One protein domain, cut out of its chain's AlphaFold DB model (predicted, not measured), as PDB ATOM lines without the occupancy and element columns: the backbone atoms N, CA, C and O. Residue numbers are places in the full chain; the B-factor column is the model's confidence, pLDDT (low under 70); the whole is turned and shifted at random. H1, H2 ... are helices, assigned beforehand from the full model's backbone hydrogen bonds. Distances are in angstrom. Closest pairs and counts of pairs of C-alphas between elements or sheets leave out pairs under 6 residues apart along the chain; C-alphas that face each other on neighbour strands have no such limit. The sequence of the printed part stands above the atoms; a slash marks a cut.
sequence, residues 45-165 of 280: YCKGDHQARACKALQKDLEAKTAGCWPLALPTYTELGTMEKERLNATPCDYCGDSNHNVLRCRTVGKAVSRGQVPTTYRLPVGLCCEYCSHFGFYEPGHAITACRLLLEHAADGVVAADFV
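AT A GLANCE: This is residues 45 to 165 of the 280 residues of an uncharacterized protein of Saprolegnia diclina (strain VS20) (UniProt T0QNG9). There is little regular structure: loops make an elongated body with H4 near the middle, H1 and H5 toward one end, H2 and H3 toward the other. Of 121 printed residues, five named helices in numbered order hold 40, with no named strand: all helix. It is compact, radius of gyration of the C-alphas 15.0 A, spanning 44 by 26 by 26 A.

HOW THE PARTS SIT: H1, residues 56 to 63, and H2, residues 80 to 90, touch no helix. H3, residues 107 to 114, is near H4, residues 131 to 135: C-alphas 113 and 134 are closest, 6.5 A. H4 touches H5, residues 149 to 156: C-alphas 132 and 151 are closest, 6.4 A. In the helices every O i to N i+4 pair is within hydrogen-bond range.

IN THESE COORDINATES: H1 begins at C-alpha 56 (16.344, 112.701, -36.786), H5 ends at C-alpha 156 (3.735, 109.649, -48.841), and H2 measures 16.0 A.

THE WHOLE: The printed part has no cut; its four links are long; 45 residues, among them 62 to 84, are under pLDDT 70.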
ATOM      1  N   TYR A  45       6.070 112.898 -40.310       67.75
ATOM      2  CA  TYR A  45       6.346 112.581 -38.910       67.75
ATOM      3  C   TYR A  45       6.438 113.852 -38.039       67.75
ATOM      4  O   TYR A  45       5.974 113.865 -36.903       67.75
ATOM      5  N   CYS A  46       6.957 114.952 -38.592       74.44
ATOM      6  CA  CYS A  46       7.025 116.262 -37.939       74.44
ATOM      7  C   CYS A  46       6.067 117.284 -38.562       74.44
ATOM      8  O   CYS A  46       6.373 118.470 -38.570       74.44
ATOM      9  N   LYS A  47       4.935 116.838 -39.130       76.69
ATOM     10  CA  LYS A  47       3.874 117.702 -39.688       76.69
ATOM     11  C   LYS A  47       4.364 118.793 -40.658       76.69
ATOM     12  O   LYS A  47       3.728 119.827 -40.815       76.69
ATOM     13  N   GLY A  48       5.475 118.533 -41.332       72.25
ATOM     14  CA  GLY A  48       6.073 119.395 -42.335       72.25
ATOM     15  C   GLY A  48       7.041 120.466 -41.832       72.25
ATOM     16  O   GLY A  48       7.403 121.336 -42.612       72.25
ATOM     17  N   ASP A  49       7.539 120.384 -40.595       75.88
ATOM     18  CA  ASP A  49       8.514 121.356 -40.057       75.88
ATOM     19  C   ASP A  49       9.860 121.370 -40.805       75.88
ATOM     20  O   ASP A  49      10.595 122.357 -40.822       75.88
ATOM     21  N   HIS A  50      10.230 120.240 -41.395       76.75
ATOM     22  CA  HIS A  50      11.484 120.060 -42.119       76.75
ATOM     23  C   HIS A  50      11.321 118.983 -43.182       76.75
ATOM     24  O   HIS A  50      10.300 118.310 -43.246       76.75
ATOM     25  N   GLN A  51      12.341 118.778 -44.009       69.62
ATOM     26  CA  GLN A  51      12.336 117.691 -44.989       69.62
ATOM     27  C   GLN A  51      12.460 116.334 -44.289       69.62
ATOM     28  O   GLN A  51      13.260 116.207 -43.362       69.62
ATOM     29  N   ALA A  52      11.735 115.309 -44.749       65.38
ATOM     30  CA  ALA A  52      11.756 113.972 -44.136       65.38
ATOM     31  C   ALA A  52      13.187 113.427 -43.969       65.38
ATOM     32  O   ALA A  52      13.557 112.930 -42.906       65.38
ATOM     33  N   ARG A  53      14.044 113.642 -44.974       67.56
ATOM     34  CA  ARG A  53      15.478 113.301 -44.953       67.56
ATOM     35  C   ARG A  53      16.310 113.976 -43.853       67.56
ATOM     36  O   ARG A  53      17.378 113.484 -43.518       67.56
ATOM     37  N   ALA A  54      15.861 115.105 -43.313       74.75
ATOM     38  CA  ALA A  54      16.521 115.808 -42.213       74.75
ATOM     39  C   ALA A  54      15.938 115.420 -40.841       74.75
ATOM     40  O   ALA A  54      16.457 115.841 -39.804       74.75
ATOM     41  N   CYS A  55      14.875 114.609 -40.816       78.81
ATOM     42  CA  CYS A  55      14.203 114.222 -39.589       78.81
ATOM     43  C   CYS A  55      15.012 113.171 -38.820       78.81
ATOM     44  O   CYS A  55      15.081 112.000 -39.204       78.81
ATOM     45  N   LYS A  56      15.617 113.594 -37.703       82.56
ATOM     46  CA  LYS A  56      16.344 112.701 -36.786       82.56
ATOM     47  C   LYS A  56      15.406 111.798 -35.983       82.56
ATOM     48  O   LYS A  56      15.762 110.659 -35.714       82.56
ATOM     49  N   ALA A  57      14.226 112.301 -35.614       79.38
ATOM     50  CA  ALA A  57      13.234 111.532 -34.861       79.38
ATOM     51  C   ALA A  57      12.699 110.363 -35.698       79.38
ATOM     52  O   ALA A  57      12.772 109.219 -35.264       79.38
ATOM     53  N   LEU A  58      12.309 110.638 -36.946       74.12
ATOM     54  CA  LEU A  58      11.929 109.611 -37.912       74.12
ATOM     55  C   LEU A  58      13.059 108.598 -38.130       74.12
ATOM     56  O   LEU A  58      12.806 107.403 -38.119       74.12
ATOM     57  N   GLN A  59      14.309 109.049 -38.289       74.31
ATOM     58  CA  GLN A  59      15.442 108.131 -38.438       74.31
ATOM     59  C   GLN A  59      15.580 107.183 -37.239       74.31
ATOM     60  O   GLN A  59      15.715 105.979 -37.433       74.31
ATOM     61  N   LYS A  60      15.504 107.715 -36.015       77.38
ATOM     62  CA  LYS A  60      15.594 106.922 -34.787       77.38
ATOM     63  C   LYS A  60      14.473 105.883 -34.703       77.38
ATOM     64  O   LYS A  60      14.738 104.726 -34.394       77.38
ATOM     65  N   ASP A  61      13.245 106.281 -35.012       72.31
ATOM     66  CA  ASP A  61      12.079 105.397 -34.960       72.31
ATOM     67  C   ASP A  61      12.082 104.340 -36.066       72.31
ATOM     68  O   ASP A  61      11.615 103.224 -35.860       72.31
ATOM     69  N   LEU A  62      12.634 104.656 -37.237       67.88
ATOM     70  CA  LEU A  62      12.838 103.679 -38.305       67.88
ATOM     71  C   LEU A  62      13.919 102.661 -37.947       67.88
ATOM     72  O   LEU A  62      13.723 101.466 -38.150       67.88
ATOM     73  N   GLU A  63      15.038 103.117 -37.381       66.06
ATOM     74  CA  GLU A  63      16.103 102.243 -36.878       66.06
ATOM     75  C   GLU A  63      15.593 101.337 -35.742       66.06
ATOM     76  O   GLU A  63      15.958 100.165 -35.681       66.06
ATOM     77  N   ALA A  64      14.692 101.848 -34.896       66.81
ATOM     78  CA  ALA A  64      14.042 101.102 -33.818       66.81
ATOM     79  C   ALA A  64      12.803 100.297 -34.260       66.81
ATOM     80  O   ALA A  64      12.255  99.541 -33.460       66.81
ATOM     81  N   LYS A  65      12.359 100.441 -35.517       62.47
ATOM     82  CA  LYS A  65      11.121  99.854 -36.067       62.47
ATOM     83  C   LYS A  65       9.840 100.226 -35.304       62.47
ATOM     84  O   LYS A  65       8.890  99.450 -35.258       62.47
ATOM     85  N   THR A  66       9.803 101.415 -34.718       64.62
ATOM     86  CA  THR A  66       8.675 101.940 -33.934       64.62
ATOM     87  C   THR A  66       7.870 103.010 -34.670       64.62
ATOM     88  O   THR A  66       6.891 103.514 -34.122       64.62
ATOM     89  N   ALA A  67       8.248 103.370 -35.901       63.94
ATOM     90  CA  ALA A  67       7.538 104.365 -36.704       63.94
ATOM     91  C   ALA A  67       6.100 103.896 -37.026       63.94
ATOM     92  O   ALA A  67       5.877 103.107 -37.941       63.94
ATOM     93  N   GLY A  68       5.119 104.373 -36.252       52.47
ATOM     94  CA  GLY A  68       3.739 103.869 -36.255       52.47
ATOM     95  C   GLY A  68       2.802 104.444 -37.325       52.47
ATOM     96  O   GLY A  68       1.615 104.135 -37.317       52.47
ATOM     97  N   CYS A  69       3.285 105.303 -38.223       45.41
ATOM     98  CA  CYS A  69       2.431 106.090 -39.110       45.41
ATOM     99  C   CYS A  69       2.890 106.027 -40.569       45.41
ATOM    100  O   CYS A  69       3.430 106.997 -41.090       45.41
ATOM    101  N   TRP A  70       2.642 104.914 -41.266       49.56
ATOM    102  CA  TRP A  70       2.673 104.946 -42.732       49.56
ATOM    103  C   TRP A  70       1.503 104.166 -43.346       49.56
ATOM    104  O   TRP A  70       1.356 102.980 -43.061       49.56
ATOM    105  N   PRO A  71       0.667 104.794 -44.198       42.88
ATOM    106  CA  PRO A  71      -0.520 104.161 -44.784       42.88
ATOM    107  C   PRO A  71      -0.206 103.185 -45.932       42.88
ATOM    108  O   PRO A  71      -1.117 102.721 -46.611       42.88
ATOM    109  N   LEU A  72       1.068 102.870 -46.181       43.44
ATOM    110  CA  LEU A  72       1.490 101.995 -47.272       43.44
ATOM    111  C   LEU A  72       2.332 100.858 -46.713       43.44
ATOM    112  O   LEU A  72       3.251 101.089 -45.929       43.44
ATOM    113  N   ALA A  73       2.040  99.635 -47.155       44.84
ATOM    114  CA  ALA A  73       2.897  98.487 -46.906       44.84
ATOM    115  C   ALA A  73       4.241  98.730 -47.607       44.84
ATOM    116  O   ALA A  73       4.389  98.481 -48.804       44.84
ATOM    117  N   LEU A  74       5.206  99.282 -46.874       46.53
ATOM    118  CA  LEU A  74       6.574  99.390 -47.357       46.53
ATOM    119  C   LEU A  74       7.109  97.979 -47.615       46.53
ATOM    120  O   LEU A  74       6.759  97.051 -46.873       46.53
ATOM    121  N   PRO A  75       7.976  97.805 -48.625       44.62
ATOM    122  CA  PRO A  75       8.707  96.564 -48.807       44.62
ATOM    123  C   PRO A  75       9.337  96.143 -47.476       44.62
ATOM    124  O   PRO A  75      10.142  96.870 -46.887       44.62
ATOM    125  N   THR A  76       8.932  94.984 -46.969       43.47
ATOM    126  CA  THR A  76       9.391  94.457 -45.683       43.47
ATOM    127  C   THR A  76      10.751  93.808 -45.906       43.47
ATOM    128  O   THR A  76      10.878  92.594 -46.011       43.47
ATOM    129  N   TYR A  77      11.800  94.621 -46.027       44.81
ATOM    130  CA  TYR A  77      13.158  94.091 -45.974       44.81
ATOM    131  C   TYR A  77      13.452  93.698 -44.526       44.81
ATOM    132  O   TYR A  77      13.686  94.540 -43.656       44.81
ATOM    133  N   THR A  78      13.409  92.400 -44.256       43.34
ATOM    134  CA  THR A  78      13.846  91.826 -42.984       43.34
ATOM    135  C   THR A  78      15.358  92.005 -42.819       43.34
ATOM    136  O   THR A  78      16.116  91.486 -43.627       43.34
ATOM    137  N   GLU A  79      15.763  92.762 -41.792       46.31
ATOM    138  CA  GLU A  79      16.997  92.662 -40.970       46.31
ATOM    139  C   GLU A  79      18.349  92.280 -41.616       46.31
ATOM    140  O   GLU A  79      19.249  91.809 -40.933       46.31
ATOM    141  N   LEU A  80      18.558  92.512 -42.909       46.25
ATOM    142  CA  LEU A  80      19.835  92.206 -43.571       46.25
ATOM    143  C   LEU A  80      20.846  93.356 -43.509       46.25
ATOM    144  O   LEU A  80      22.059  93.147 -43.536       46.25
ATOM    145  N   GLY A  81      20.351  94.588 -43.363       50.59
ATOM    146  CA  GLY A  81      21.187  95.787 -43.344       50.59
ATOM    147  C   GLY A  81      22.143  95.873 -42.151       50.59
ATOM    148  O   GLY A  81      23.165  96.542 -42.264       50.59
ATOM    149  N   THR A  82      21.850  95.214 -41.026       51.22
ATOM    150  CA  THR A  82      22.702  95.246 -39.826       51.22
ATOM    151  C   THR A  82      23.927  94.344 -39.978       51.22
ATOM    152  O   THR A  82      25.045  94.840 -39.862       51.22
ATOM    153  N   MET A  83      23.744  93.071 -40.351       58.84
ATOM    154  CA  MET A  83      24.855  92.115 -40.512       58.84
ATOM    155  C   MET A  83      25.797  92.486 -41.665       58.84
ATOM    156  O   MET A  83      27.020  92.460 -41.516       58.84
ATOM    157  N   GLU A  84      25.261  92.900 -42.817       67.38
ATOM    158  CA  GLU A  84      26.105  93.272 -43.959       67.38
ATOM    159  C   GLU A  84      26.867  94.578 -43.717       67.38
ATOM    160  O   GLU A  84      28.018  94.713 -44.127       67.38
ATOM    161  N   LYS A  85      26.285  95.530 -42.981       70.38
ATOM    162  CA  LYS A  85      26.992  96.754 -42.585       70.38
ATOM    163  C   LYS A  85      28.187  96.452 -41.684       70.38
ATOM    164  O   LYS A  85      29.227  97.088 -41.837       70.38
ATOM    165  N   GLU A  86      28.064  95.500 -40.764       75.25
ATOM    166  CA  GLU A  86      29.179  95.051 -39.922       75.25
ATOM    167  C   GLU A  86      30.287  94.413 -40.765       75.25
ATOM    168  O   GLU A  86      31.447  94.821 -40.662       75.25
ATOM    169  N   ARG A  87      29.926  93.514 -41.688       80.44
ATOM    170  CA  ARG A  87      30.877  92.904 -42.629       80.44
ATOM    171  C   ARG A  87      31.597  93.954 -43.475       80.44
ATOM    172  O   ARG A  87      32.824  93.938 -43.576       80.44
ATOM    173  N   LEU A  88      30.858  94.896 -44.064       81.12
ATOM    174  CA  LEU A  88      31.441  95.969 -44.868       81.12
ATOM    175  C   LEU A  88      32.285  96.936 -44.039       81.12
ATOM    176  O   LEU A  88      33.216  97.523 -44.580       81.12
ATOM    177  N   ASN A  89      31.990  97.113 -42.749       82.62
ATOM    178  CA  ASN A  89      32.819  97.923 -41.862       82.62
ATOM    179  C   ASN A  89      34.162  97.251 -41.555       82.62
ATOM    180  O   ASN A  89      35.148  97.965 -41.368       82.62
ATOM    181  N   ALA A  90      34.190  95.916 -41.525       82.75
ATOM    182  CA  ALA A  90      35.389  95.112 -41.302       82.75
ATOM    183  C   ALA A  90      36.210  94.852 -42.581       82.75
ATOM    184  O   ALA A  90      37.371  94.464 -42.491       82.75
ATOM    185  N   THR A  91      35.634  95.065 -43.770       80.19
ATOM    186  CA  THR A  91      36.299  94.774 -45.050       80.19
ATOM    187  C   THR A  91      37.042  96.013 -45.581       80.19
ATOM    188  O   THR A  91      36.431  97.083 -45.675       80.19
ATOM    189  N   PRO A  92      38.329  95.903 -45.971       86.81
ATOM    190  CA  PRO A  92      39.052  96.979 -46.654       86.81
ATOM    191  C   PRO A  92      38.336  97.452 -47.925       86.81
ATOM    192  O   PRO A  92      37.539  96.724 -48.516       86.81
ATOM    193  N   CYS A  93      38.604  98.682 -48.362       90.56
ATOM    194  CA  CYS A  93      37.960  99.232 -49.549       90.56
ATOM    195  C   CYS A  93      38.425  98.531 -50.836       90.56
ATOM    196  O   CYS A  93      39.524  98.765 -51.336       90.56
ATOM    197  N   ASP A  94      37.534  97.738 -51.425       87.94
ATOM    198  CA  ASP A  94      37.738  97.062 -52.708       87.94
ATOM    199  C   ASP A  94      37.531  97.983 -53.925       87.94
ATOM    200  O   ASP A  94      37.995  97.681 -55.021       87.94
ATOM    201  N   TYR A  95      36.857  99.124 -53.745       90.06
ATOM    202  CA  TYR A  95      36.524 100.032 -54.843       90.06
ATOM    203  C   TYR A  95      37.708 100.888 -55.298       90.06
ATOM    204  O   TYR A  95      37.944 101.049 -56.492       90.06
ATOM    205  N   CYS A  96      38.423 101.498 -54.349       90.94
ATOM    206  CA  CYS A  96      39.542 102.396 -54.659       90.94
ATOM    207  C   CYS A  96      40.919 101.781 -54.385       90.94
ATOM    208  O   CYS A  96      41.923 102.416 -54.695       90.94
ATOM    209  N   GLY A  97      40.961 100.574 -53.808       85.06
ATOM    210  CA  GLY A  97      42.195  99.849 -53.502       85.06
ATOM    211  C   GLY A  97      42.985 100.379 -52.300       85.06
ATOM    212  O   GLY A  97      44.048  99.848 -52.002       85.06
ATOM    213  N   ASP A  98      42.493 101.408 -51.607       87.56
ATOM    214  CA  ASP A  98      43.118 101.955 -50.400       87.56
ATOM    215  C   ASP A  98      42.690 101.165 -49.151       87.56
ATOM    216  O   ASP A  98      41.501 101.026 -48.860       87.56
ATOM    217  N   SER A  99      43.662 100.681 -48.379       87.31
ATOM    218  CA  SER A  99      43.436  99.928 -47.143       87.31
ATOM    219  C   SER A  99      43.136 100.805 -45.922       87.31
ATOM    220  O   SER A  99      42.757 100.277 -44.880       87.31
ATOM    221  N   ASN A 100      43.290 102.132 -46.014       90.12
ATOM    222  CA  ASN A 100      43.093 103.049 -44.881       90.12
ATOM    223  C   ASN A 100      41.623 103.262 -44.499       90.12
ATOM    224  O   ASN A 100      41.317 103.886 -43.482       90.12
ATOM    225  N   HIS A 101      40.695 102.789 -45.326       89.69
ATOM    226  CA  HIS A 101      39.273 102.885 -45.057       89.69
ATOM    227  C   HIS A 101      38.536 101.654 -45.569       89.69
ATOM    228  O   HIS A 101      39.003 100.925 -46.440       89.69
ATOM    229  N   ASN A 102      37.346 101.443 -45.025       89.44
ATOM    230  CA  ASN A 102      36.427 100.429 -45.512       89.44
ATOM    231  C   ASN A 102      35.538 100.982 -46.633       89.44
ATOM    232  O   ASN A 102      35.379 102.199 -46.780       89.44
ATOM    233  N   VAL A 103      34.929 100.094 -47.418       86.69
ATOM    234  CA  VAL A 103      34.111 100.496 -48.575       86.69
ATOM    235  C   VAL A 103      32.933 101.403 -48.185       86.69
ATOM    236  O   VAL A 103      32.630 102.347 -48.914       86.69
ATOM    237  N   LEU A 104      32.346 101.227 -46.992       84.62
ATOM    238  CA  LEU A 104      31.284 102.101 -46.461       84.62
ATOM    239  C   LEU A 104      31.725 103.565 -46.328       84.62
ATOM    240  O   LEU A 104      30.938 104.484 -46.571       84.62
ATOM    241  N   ARG A 105      32.987 103.792 -45.952       86.25
ATOM    242  CA  ARG A 105      33.587 105.123 -45.772       86.25
ATOM    243  C   ARG A 105      34.296 105.631 -47.029       86.25
ATOM    244  O   ARG A 105      34.878 106.719 -47.002       86.25
ATOM    245  N   CYS A 106      34.239 104.891 -48.136       89.44
ATOM    246  CA  CYS A 106      34.905 105.284 -49.368       89.44
ATOM    247  C   CYS A 106      34.200 106.470 -50.033       89.44
ATOM    248  O   CYS A 106      33.089 106.383 -50.556       89.44
ATOM    249  N   ARG A 107      34.882 107.619 -50.075       89.19
ATOM    250  CA  ARG A 107      34.358 108.812 -50.759       89.19
ATOM    251  C   ARG A 107      34.279 108.619 -52.272       89.19
ATOM    252  O   ARG A 107      33.427 109.231 -52.915       89.19
ATOM    253  N   THR A 108      35.159 107.801 -52.849       90.62
ATOM    254  CA  THR A 108      35.219 107.564 -54.296       90.62
ATOM    255  C   THR A 108      34.016 106.752 -54.766       90.62
ATOM    256  O   THR A 108      33.371 107.161 -55.731       90.62
ATOM    257  N   VAL A 109      33.655 105.676 -54.050       88.19
ATOM    258  CA  VAL A 109      32.441 104.903 -54.367       88.19
ATOM    259  C   VAL A 109      31.194 105.750 -54.139       88.19
ATOM    260  O   VAL A 109      30.331 105.790 -55.008       88.19
ATOM    261  N   GLY A 110      31.147 106.533 -53.053       85.19
ATOM    262  CA  GLY A 110      30.030 107.441 -52.793       85.19
ATOM    263  C   GLY A 110      29.816 108.451 -53.923       85.19
ATOM    264  O   GLY A 110      28.704 108.599 -54.422       85.19
ATOM    265  N   LYS A 111      30.889 109.084 -54.419       86.50
ATOM    266  CA  LYS A 111      30.817 109.990 -55.581       86.50
ATOM    267  C   LYS A 111      30.379 109.271 -56.859       86.50
ATOM    268  O   LYS A 111      29.621 109.851 -57.632       86.50
ATOM    269  N   ALA A 112      30.862 108.053 -57.096       85.25
ATOM    270  CA  ALA A 112      30.504 107.277 -58.280       85.25
ATOM    271  C   ALA A 112      29.029 106.863 -58.265       85.25
ATOM    272  O   ALA A 112      28.342 107.059 -59.266       85.25
ATOM    273  N   VAL A 113      28.520 106.388 -57.122       81.38
ATOM    274  CA  VAL A 113      27.092 106.098 -56.911       81.38
ATOM    275  C   VAL A 113      26.271 107.356 -57.147       81.38
ATOM    276  O   VAL A 113      25.346 107.338 -57.955       81.38
ATOM    277  N   SER A 114      26.657 108.475 -56.529       79.56
ATOM    278  CA  SER A 114      25.886 109.711 -56.644       79.56
ATOM    279  C   SER A 114      25.843 110.309 -58.049       79.56
ATOM    280  O   SER A 114      24.940 111.071 -58.377       79.56
ATOM    281  N   ARG A 115      26.816 109.971 -58.898       80.44
ATOM    282  CA  ARG A 115      26.859 110.406 -60.300       80.44
ATOM    283  C   ARG A 115      26.280 109.374 -61.266       80.44
ATOM    284  O   ARG A 115      26.274 109.636 -62.464       80.44
ATOM    285  N   GLY A 116      25.859 108.201 -60.786       75.75
ATOM    286  CA  GLY A 116      25.497 107.072 -61.649       75.75
ATOM    287  C   GLY A 116      26.667 106.578 -62.512       75.75
ATOM    288  O   GLY A 116      26.463 106.080 -63.613       75.75
ATOM    289  N   GLN A 117      27.900 106.761 -62.037       84.44
ATOM    290  CA  GLN A 117      29.153 106.465 -62.743       84.44
ATOM    291  C   GLN A 117      29.868 105.234 -62.174       84.44
ATOM    292  O   GLN A 117      31.075 105.079 -62.350       84.44
ATOM    293  N   VAL A 118      29.150 104.367 -61.457       79.62
ATOM    294  CA  VAL A 118      29.721 103.104 -60.982       79.62
ATOM    295  C   VAL A 118      30.040 102.234 -62.205       79.62
ATOM    296  O   VAL A 118      29.138 101.999 -63.015       79.62
ATOM    297  N   PRO A 119      31.293 101.767 -62.372       77.12
ATOM    298  CA  PRO A 119      31.650 100.884 -63.474       77.12
ATOM    299  C   PRO A 119      30.736  99.661 -63.507       77.12
ATOM    300  O   PRO A 119      30.443  99.073 -62.470       77.12
ATOM    301  N   THR A 120      30.326  99.226 -64.697       71.62
ATOM    302  CA  THR A 120      29.472  98.034 -64.864       71.62
ATOM    303  C   THR A 120      30.130  96.750 -64.357       71.62
ATOM    304  O   THR A 120      29.439  95.780 -64.040       71.62
ATOM    305  N   THR A 121      31.459  96.746 -64.268       74.88
ATOM    306  CA  THR A 121      32.274  95.671 -63.697       74.88
ATOM    307  C   THR A 121      32.255  95.657 -62.170       74.88
ATOM    308  O   THR A 121      32.494  94.606 -61.582       74.88
ATOM    309  N   TYR A 122      31.946  96.781 -61.516       77.44
ATOM    310  CA  TYR A 122      31.901  96.871 -60.061       77.44
ATOM    311  C   TYR A 122      30.486  96.603 -59.542       77.44
ATOM    312  O   TYR A 122      29.530  97.321 -59.844       77.44
ATOM    313  N   ARG A 123      30.344  95.550 -58.733       70.50
ATOM    314  CA  ARG A 123      29.072  95.165 -58.115       70.50
ATOM    315  C   ARG A 123      28.972  95.806 -56.737       70.50
ATOM    316  O   ARG A 123      29.676  95.386 -55.828       70.50
ATOM    317  N   LEU A 124      28.073  96.783 -56.575       74.50
ATOM    318  CA  LEU A 124      27.830  97.423 -55.278       74.50
ATOM    319  C   LEU A 124      27.475  96.364 -54.211       74.50
ATOM    320  O   LEU A 124      26.468  95.657 -54.370       74.50
ATOM    321  N   PRO A 125      28.269  96.249 -53.131       73.69
ATOM    322  CA  PRO A 125      27.993  95.300 -52.065       73.69
ATOM    323  C   PRO A 125      26.626  95.524 -51.406       73.69
ATOM    324  O   PRO A 125      26.108  96.643 -51.343       73.69
ATOM    325  N   VAL A 126      26.029  94.447 -50.896       68.69
ATOM    326  CA  VAL A 126      24.841  94.524 -50.031       68.69
ATOM    327  C   VAL A 126      25.158  95.309 -48.769       68.69
ATOM    328  O   VAL A 126      26.242  95.188 -48.220       68.69
ATOM    329  N   GLY A 127      24.238  96.189 -48.363       70.44
ATOM    330  CA  GLY A 127      24.409  97.060 -47.201       70.44
ATOM    331  C   GLY A 127      25.242  98.326 -47.444       70.44
ATOM    332  O   GLY A 127      25.246  99.203 -46.581       70.44
ATOM    333  N   LEU A 128      25.900  98.478 -48.606       76.19
ATOM    334  CA  LEU A 128      26.719  99.666 -48.889       76.19
ATOM    335  C   LEU A 128      25.865 100.937 -48.944       76.19
ATOM    336  O   LEU A 128      26.204 101.941 -48.328       76.19
ATOM    337  N   CYS A 129      24.746 100.889 -49.660       77.06
ATOM    338  CA  CYS A 129      23.741 101.945 -49.699       77.06
ATOM    339  C   CYS A 129      22.361 101.322 -49.917       77.06
ATOM    340  O   CYS A 129      22.247 100.219 -50.458       77.06
ATOM    341  N   CYS A 130      21.316 102.024 -49.482       76.19
ATOM    342  CA  CYS A 130      19.951 101.620 -49.781       76.19
ATOM    343  C   CYS A 130      19.705 101.635 -51.294       76.19
ATOM    344  O   CYS A 130      20.050 102.597 -51.985       76.19
ATOM    345  N   GLU A 131      19.056 100.582 -51.789       71.94
ATOM    346  CA  GLU A 131      18.740 100.397 -53.205       71.94
ATOM    347  C   GLU A 131      17.889 101.552 -53.748       71.94
ATOM    348  O   GLU A 131      18.175 102.059 -54.834       71.94
ATOM    349  N   TYR A 132      16.934 102.049 -52.958       75.44
ATOM    350  CA  TYR A 132      16.110 103.197 -53.331       75.44
ATOM    351  C   TYR A 132      16.932 104.474 -53.505       75.44
ATOM    352  O   TYR A 132      16.864 105.122 -54.544       75.44
ATOM    353  N   CYS A 133      17.779 104.810 -52.526       77.06
ATOM    354  CA  CYS A 133      18.660 105.974 -52.627       77.06
ATOM    355  C   CYS A 133      19.581 105.864 -53.847       77.06
ATOM    356  O   CYS A 133      19.711 106.823 -54.607       77.06
ATOM    357  N   SER A 134      20.151 104.678 -54.084       75.06
ATOM    358  CA  SER A 134      21.044 104.447 -55.221       75.06
ATOM    359  C   SER A 134      20.352 104.637 -56.577       75.06
ATOM    360  O   SER A 134      20.966 105.189 -57.488       75.06
ATOM    361  N   HIS A 135      19.069 104.267 -56.697       72.12
ATOM    362  CA  HIS A 135      18.274 104.456 -57.915       72.12
ATOM    363  C   HIS A 135      18.176 105.936 -58.316       72.12
ATOM    364  O   HIS A 135      18.227 106.268 -59.497       72.12
ATOM    365  N   PHE A 136      18.110 106.832 -57.329       72.75
ATOM    366  CA  PHE A 136      18.032 108.280 -57.535       72.75
ATOM    367  C   PHE A 136      19.396 108.989 -57.476       72.75
ATOM    368  O   PHE A 136      19.451 110.219 -57.474       72.75
ATOM    369  N   GLY A 137      20.509 108.248 -57.427       70.06
ATOM    370  CA  GLY A 137      21.845 108.843 -57.313       70.06
ATOM    371  C   GLY A 137      22.108 109.487 -55.945       70.06
ATOM    372  O   GLY A 137      22.949 110.376 -55.814       70.06
ATOM    373  N   PHE A 138      21.417 109.052 -54.893       78.50
ATOM    374  CA  PHE A 138      21.743 109.425 -53.522       78.50
ATOM    375  C   PHE A 138      22.618 108.353 -52.876       78.50
ATOM    376  O   PHE A 138      22.328 107.158 -52.935       78.50
ATOM    377  N   TYR A 139      23.698 108.791 -52.229       78.38
ATOM    378  CA  TYR A 139      24.561 107.916 -51.442       78.38
ATOM    379  C   TYR A 139      24.347 108.196 -49.957       78.38
ATOM    380  O   TYR A 139      24.872 109.165 -49.412       78.38
ATOM    381  N   GLU A 140      23.568 107.337 -49.308       76.88
ATOM    382  CA  GLU A 140      23.394 107.334 -47.858       76.88
ATOM    383  C   GLU A 140      23.753 105.934 -47.340       76.88
ATOM    384  O   GLU A 140      22.980 104.985 -47.532       76.88
ATOM    385  N   PRO A 141      24.955 105.767 -46.765       72.38
ATOM    386  CA  PRO A 141      25.482 104.449 -46.464       72.38
ATOM    387  C   PRO A 141      24.816 103.804 -45.251       72.38
ATOM    388  O   PRO A 141      24.485 104.473 -44.271       72.38
ATOM    389  N   GLY A 142      24.695 102.476 -45.289       67.38
ATOM    390  CA  GLY A 142      24.423 101.668 -44.102       67.38
ATOM    391  C   GLY A 142      23.053 101.867 -43.449       67.38
ATOM    392  O   GLY A 142      22.944 101.636 -42.241       67.38
ATOM    393  N   HIS A 143      22.038 102.288 -44.207       70.25
ATOM    394  CA  HIS A 143      20.642 102.169 -43.793       70.25
ATOM    395  C   HIS A 143      19.944 101.102 -44.640       70.25
ATOM    396  O   HIS A 143      20.150 101.013 -45.854       70.25
ATOM    397  N   ALA A 144      19.129 100.272 -43.987       67.38
ATOM    398  CA  ALA A 144      18.234  99.372 -44.694       67.38
ATOM    399  C   ALA A 144      17.172 100.201 -45.417       67.38
ATOM    400  O   ALA A 144      16.764 101.258 -44.947       67.38
ATOM    401  N   ILE A 145      16.676  99.710 -46.540       67.62
ATOM    402  CA  ILE A 145      15.588 100.361 -47.274       67.62
ATOM    403  C   ILE A 145      14.277 100.487 -46.478       67.62
ATOM    404  O   ILE A 145      13.537 101.439 -46.691       67.62
ATOM    405  N   THR A 146      14.033  99.618 -45.494       59.78
ATOM    406  CA  THR A 146      12.949  99.788 -44.505       59.78
ATOM    407  C   THR A 146      13.127 101.025 -43.629       59.78
ATOM    408  O   THR A 146      12.150 101.558 -43.122       59.78
ATOM    409  N   ALA A 147      14.360 101.517 -43.497       68.38
ATOM    410  CA  ALA A 147      14.701 102.777 -42.853       68.38
ATOM    411  C   ALA A 147      15.022 103.891 -43.869       68.38
ATOM    412  O   ALA A 147      15.597 104.921 -43.510       68.38
ATOM    413  N   CYS A 148      14.683 103.707 -45.152       74.75
ATOM    414  CA  CYS A 148      14.960 104.699 -46.182       74.75
ATOM    415  C   CYS A 148      13.964 105.846 -46.120       74.75
ATOM    416  O   CYS A 148      12.807 105.734 -46.528       74.75
ATOM    417  N   ARG A 149      14.463 106.995 -45.671       76.06
ATOM    418  CA  ARG A 149      13.683 108.231 -45.593       76.06
ATOM    419  C   ARG A 149      13.194 108.699 -46.959       76.06
ATOM    420  O   ARG A 149      12.068 109.163 -47.038       76.06
ATOM    421  N   LEU A 150      13.989 108.524 -48.018       75.12
ATOM    422  CA  LEU A 150      13.593 108.889 -49.383       75.12
ATOM    423  C   LEU A 150      12.439 108.016 -49.902       75.12
ATOM    424  O   LEU A 150      11.534 108.519 -50.562       75.12
ATOM    425  N   LEU A 151      12.453 106.714 -49.589       74.38
ATOM    426  CA  LEU A 151      11.366 105.802 -49.955       74.38
ATOM    427  C   LEU A 151      10.071 106.190 -49.259       74.38
ATOM    428  O   LEU A 151       9.032 106.257 -49.905       74.38
ATOM    429  N   LEU A 152      10.150 106.487 -47.964       69.44
ATOM    430  CA  LEU A 152       9.021 107.000 -47.202       69.44
ATOM    431  C   LEU A 152       8.491 108.292 -47.823       69.44
ATOM    432  O   LEU A 152       7.307 108.370 -48.125       69.44
ATOM    433  N   GLU A 153       9.365 109.260 -48.099       70.31
ATOM    434  CA  GLU A 153       8.990 110.540 -48.713       70.31
ATOM    435  C   GLU A 153       8.252 110.337 -50.046       70.31
ATOM    436  O   GLU A 153       7.128 110.806 -50.202       70.31
ATOM    437  N   HIS A 154       8.781 109.514 -50.952       71.31
ATOM    438  CA  HIS A 154       8.085 109.211 -52.205       71.31
ATOM    439  C   HIS A 154       6.799 108.387 -52.004       71.31
ATOM    440  O   HIS A 154       5.868 108.504 -52.799       71.31
ATOM    441  N   ALA A 155       6.724 107.552 -50.965       65.06
ATOM    442  CA  ALA A 155       5.525 106.785 -50.631       65.06
ATOM    443  C   ALA A 155       4.389 107.690 -50.160       65.06
ATOM    444  O   ALA A 155       3.263 107.549 -50.629       65.06
ATOM    445  N   ALA A 156       4.689 108.645 -49.289       58.59
ATOM    446  CA  ALA A 156       3.735 109.649 -48.841       58.59
ATOM    447  C   ALA A 156       3.139 110.484 -49.976       58.59
ATOM    448  O   ALA A 156       1.942 110.760 -49.974       58.59
ATOM    449  N   ASP A 157       3.968 110.833 -50.953       59.47
ATOM    450  CA  ASP A 157       3.558 111.648 -52.092       59.47
ATOM    451  C   ASP A 157       2.922 110.816 -53.226       59.47
ATOM    452  O   ASP A 157       2.513 111.367 -54.248       59.47
ATOM    453  N   GLY A 158       2.826 109.485 -53.078       58.09
ATOM    454  CA  GLY A 158       2.284 108.595 -54.112       58.09
ATOM    455  C   GLY A 158       3.158 108.512 -55.373       58.09
ATOM    456  O   GLY A 158       2.665 108.245 -56.464       58.09
ATOM    457  N   VAL A 159       4.463 108.751 -55.245       64.88
ATOM    458  CA  VAL A 159       5.434 108.846 -56.354       64.88
ATOM    459  C   VAL A 159       6.588 107.853 -56.209       64.88
ATOM    460  O   VAL A 159       7.720 108.098 -56.629       64.88
ATOM    461  N   VAL A 160       6.322 106.705 -55.590       61.81
ATOM    462  CA  VAL A 160       7.307 105.622 -55.508       61.81
ATOM    463  C   VAL A 160       7.636 105.141 -56.917       61.81
ATOM    464  O   VAL A 160       6.735 104.884 -57.718       61.81
ATOM    465  N   ALA A 161       8.929 105.008 -57.220       61.47
ATOM    466  CA  ALA A 161       9.364 104.415 -58.480       61.47
ATOM    467  C   ALA A 161       8.720 103.031 -58.652       61.47
ATOM    468  O   ALA A 161       8.703 102.241 -57.710       61.47
ATOM    469  N   ALA A 162       8.200 102.737 -59.847       56.09
ATOM    470  CA  ALA A 162       7.421 101.522 -60.103       56.09
ATOM    471  C   ALA A 162       8.180 100.233 -59.736       56.09
ATOM    472  O   ALA A 162       7.574  99.289 -59.245       56.09
ATOM    473  N   ASP A 163       9.509 100.237 -59.877       54.00
ATOM    474  CA  ASP A 163      10.397  99.128 -59.492       54.00
ATOM    475  C   ASP A 163      10.394  98.826 -57.977       54.00
ATOM    476  O   ASP A 163      10.822  97.757 -57.553       54.00
ATOM    477  N   PHE A 164       9.918  99.768 -57.161       57.97
ATOM    478  CA  PHE A 164       9.824  99.686 -55.701       57.97
ATOM    479  C   PHE A 164       8.372  99.688 -55.203       57.97
ATOM    480  O   PHE A 164       8.128  99.673 -53.994       57.97
ATOM    481  N   VAL A 165       7.407  99.686 -56.125       51.44
ATOM    482  CA  VAL A 165       5.998  99.437 -55.839       51.44
ATOM    483  C   VAL A 165       5.732  97.975 -56.130       51.44
ATOM    484  O   VAL A 165       5.795  97.528 -57.270       51.44
TER     485      VAL A 165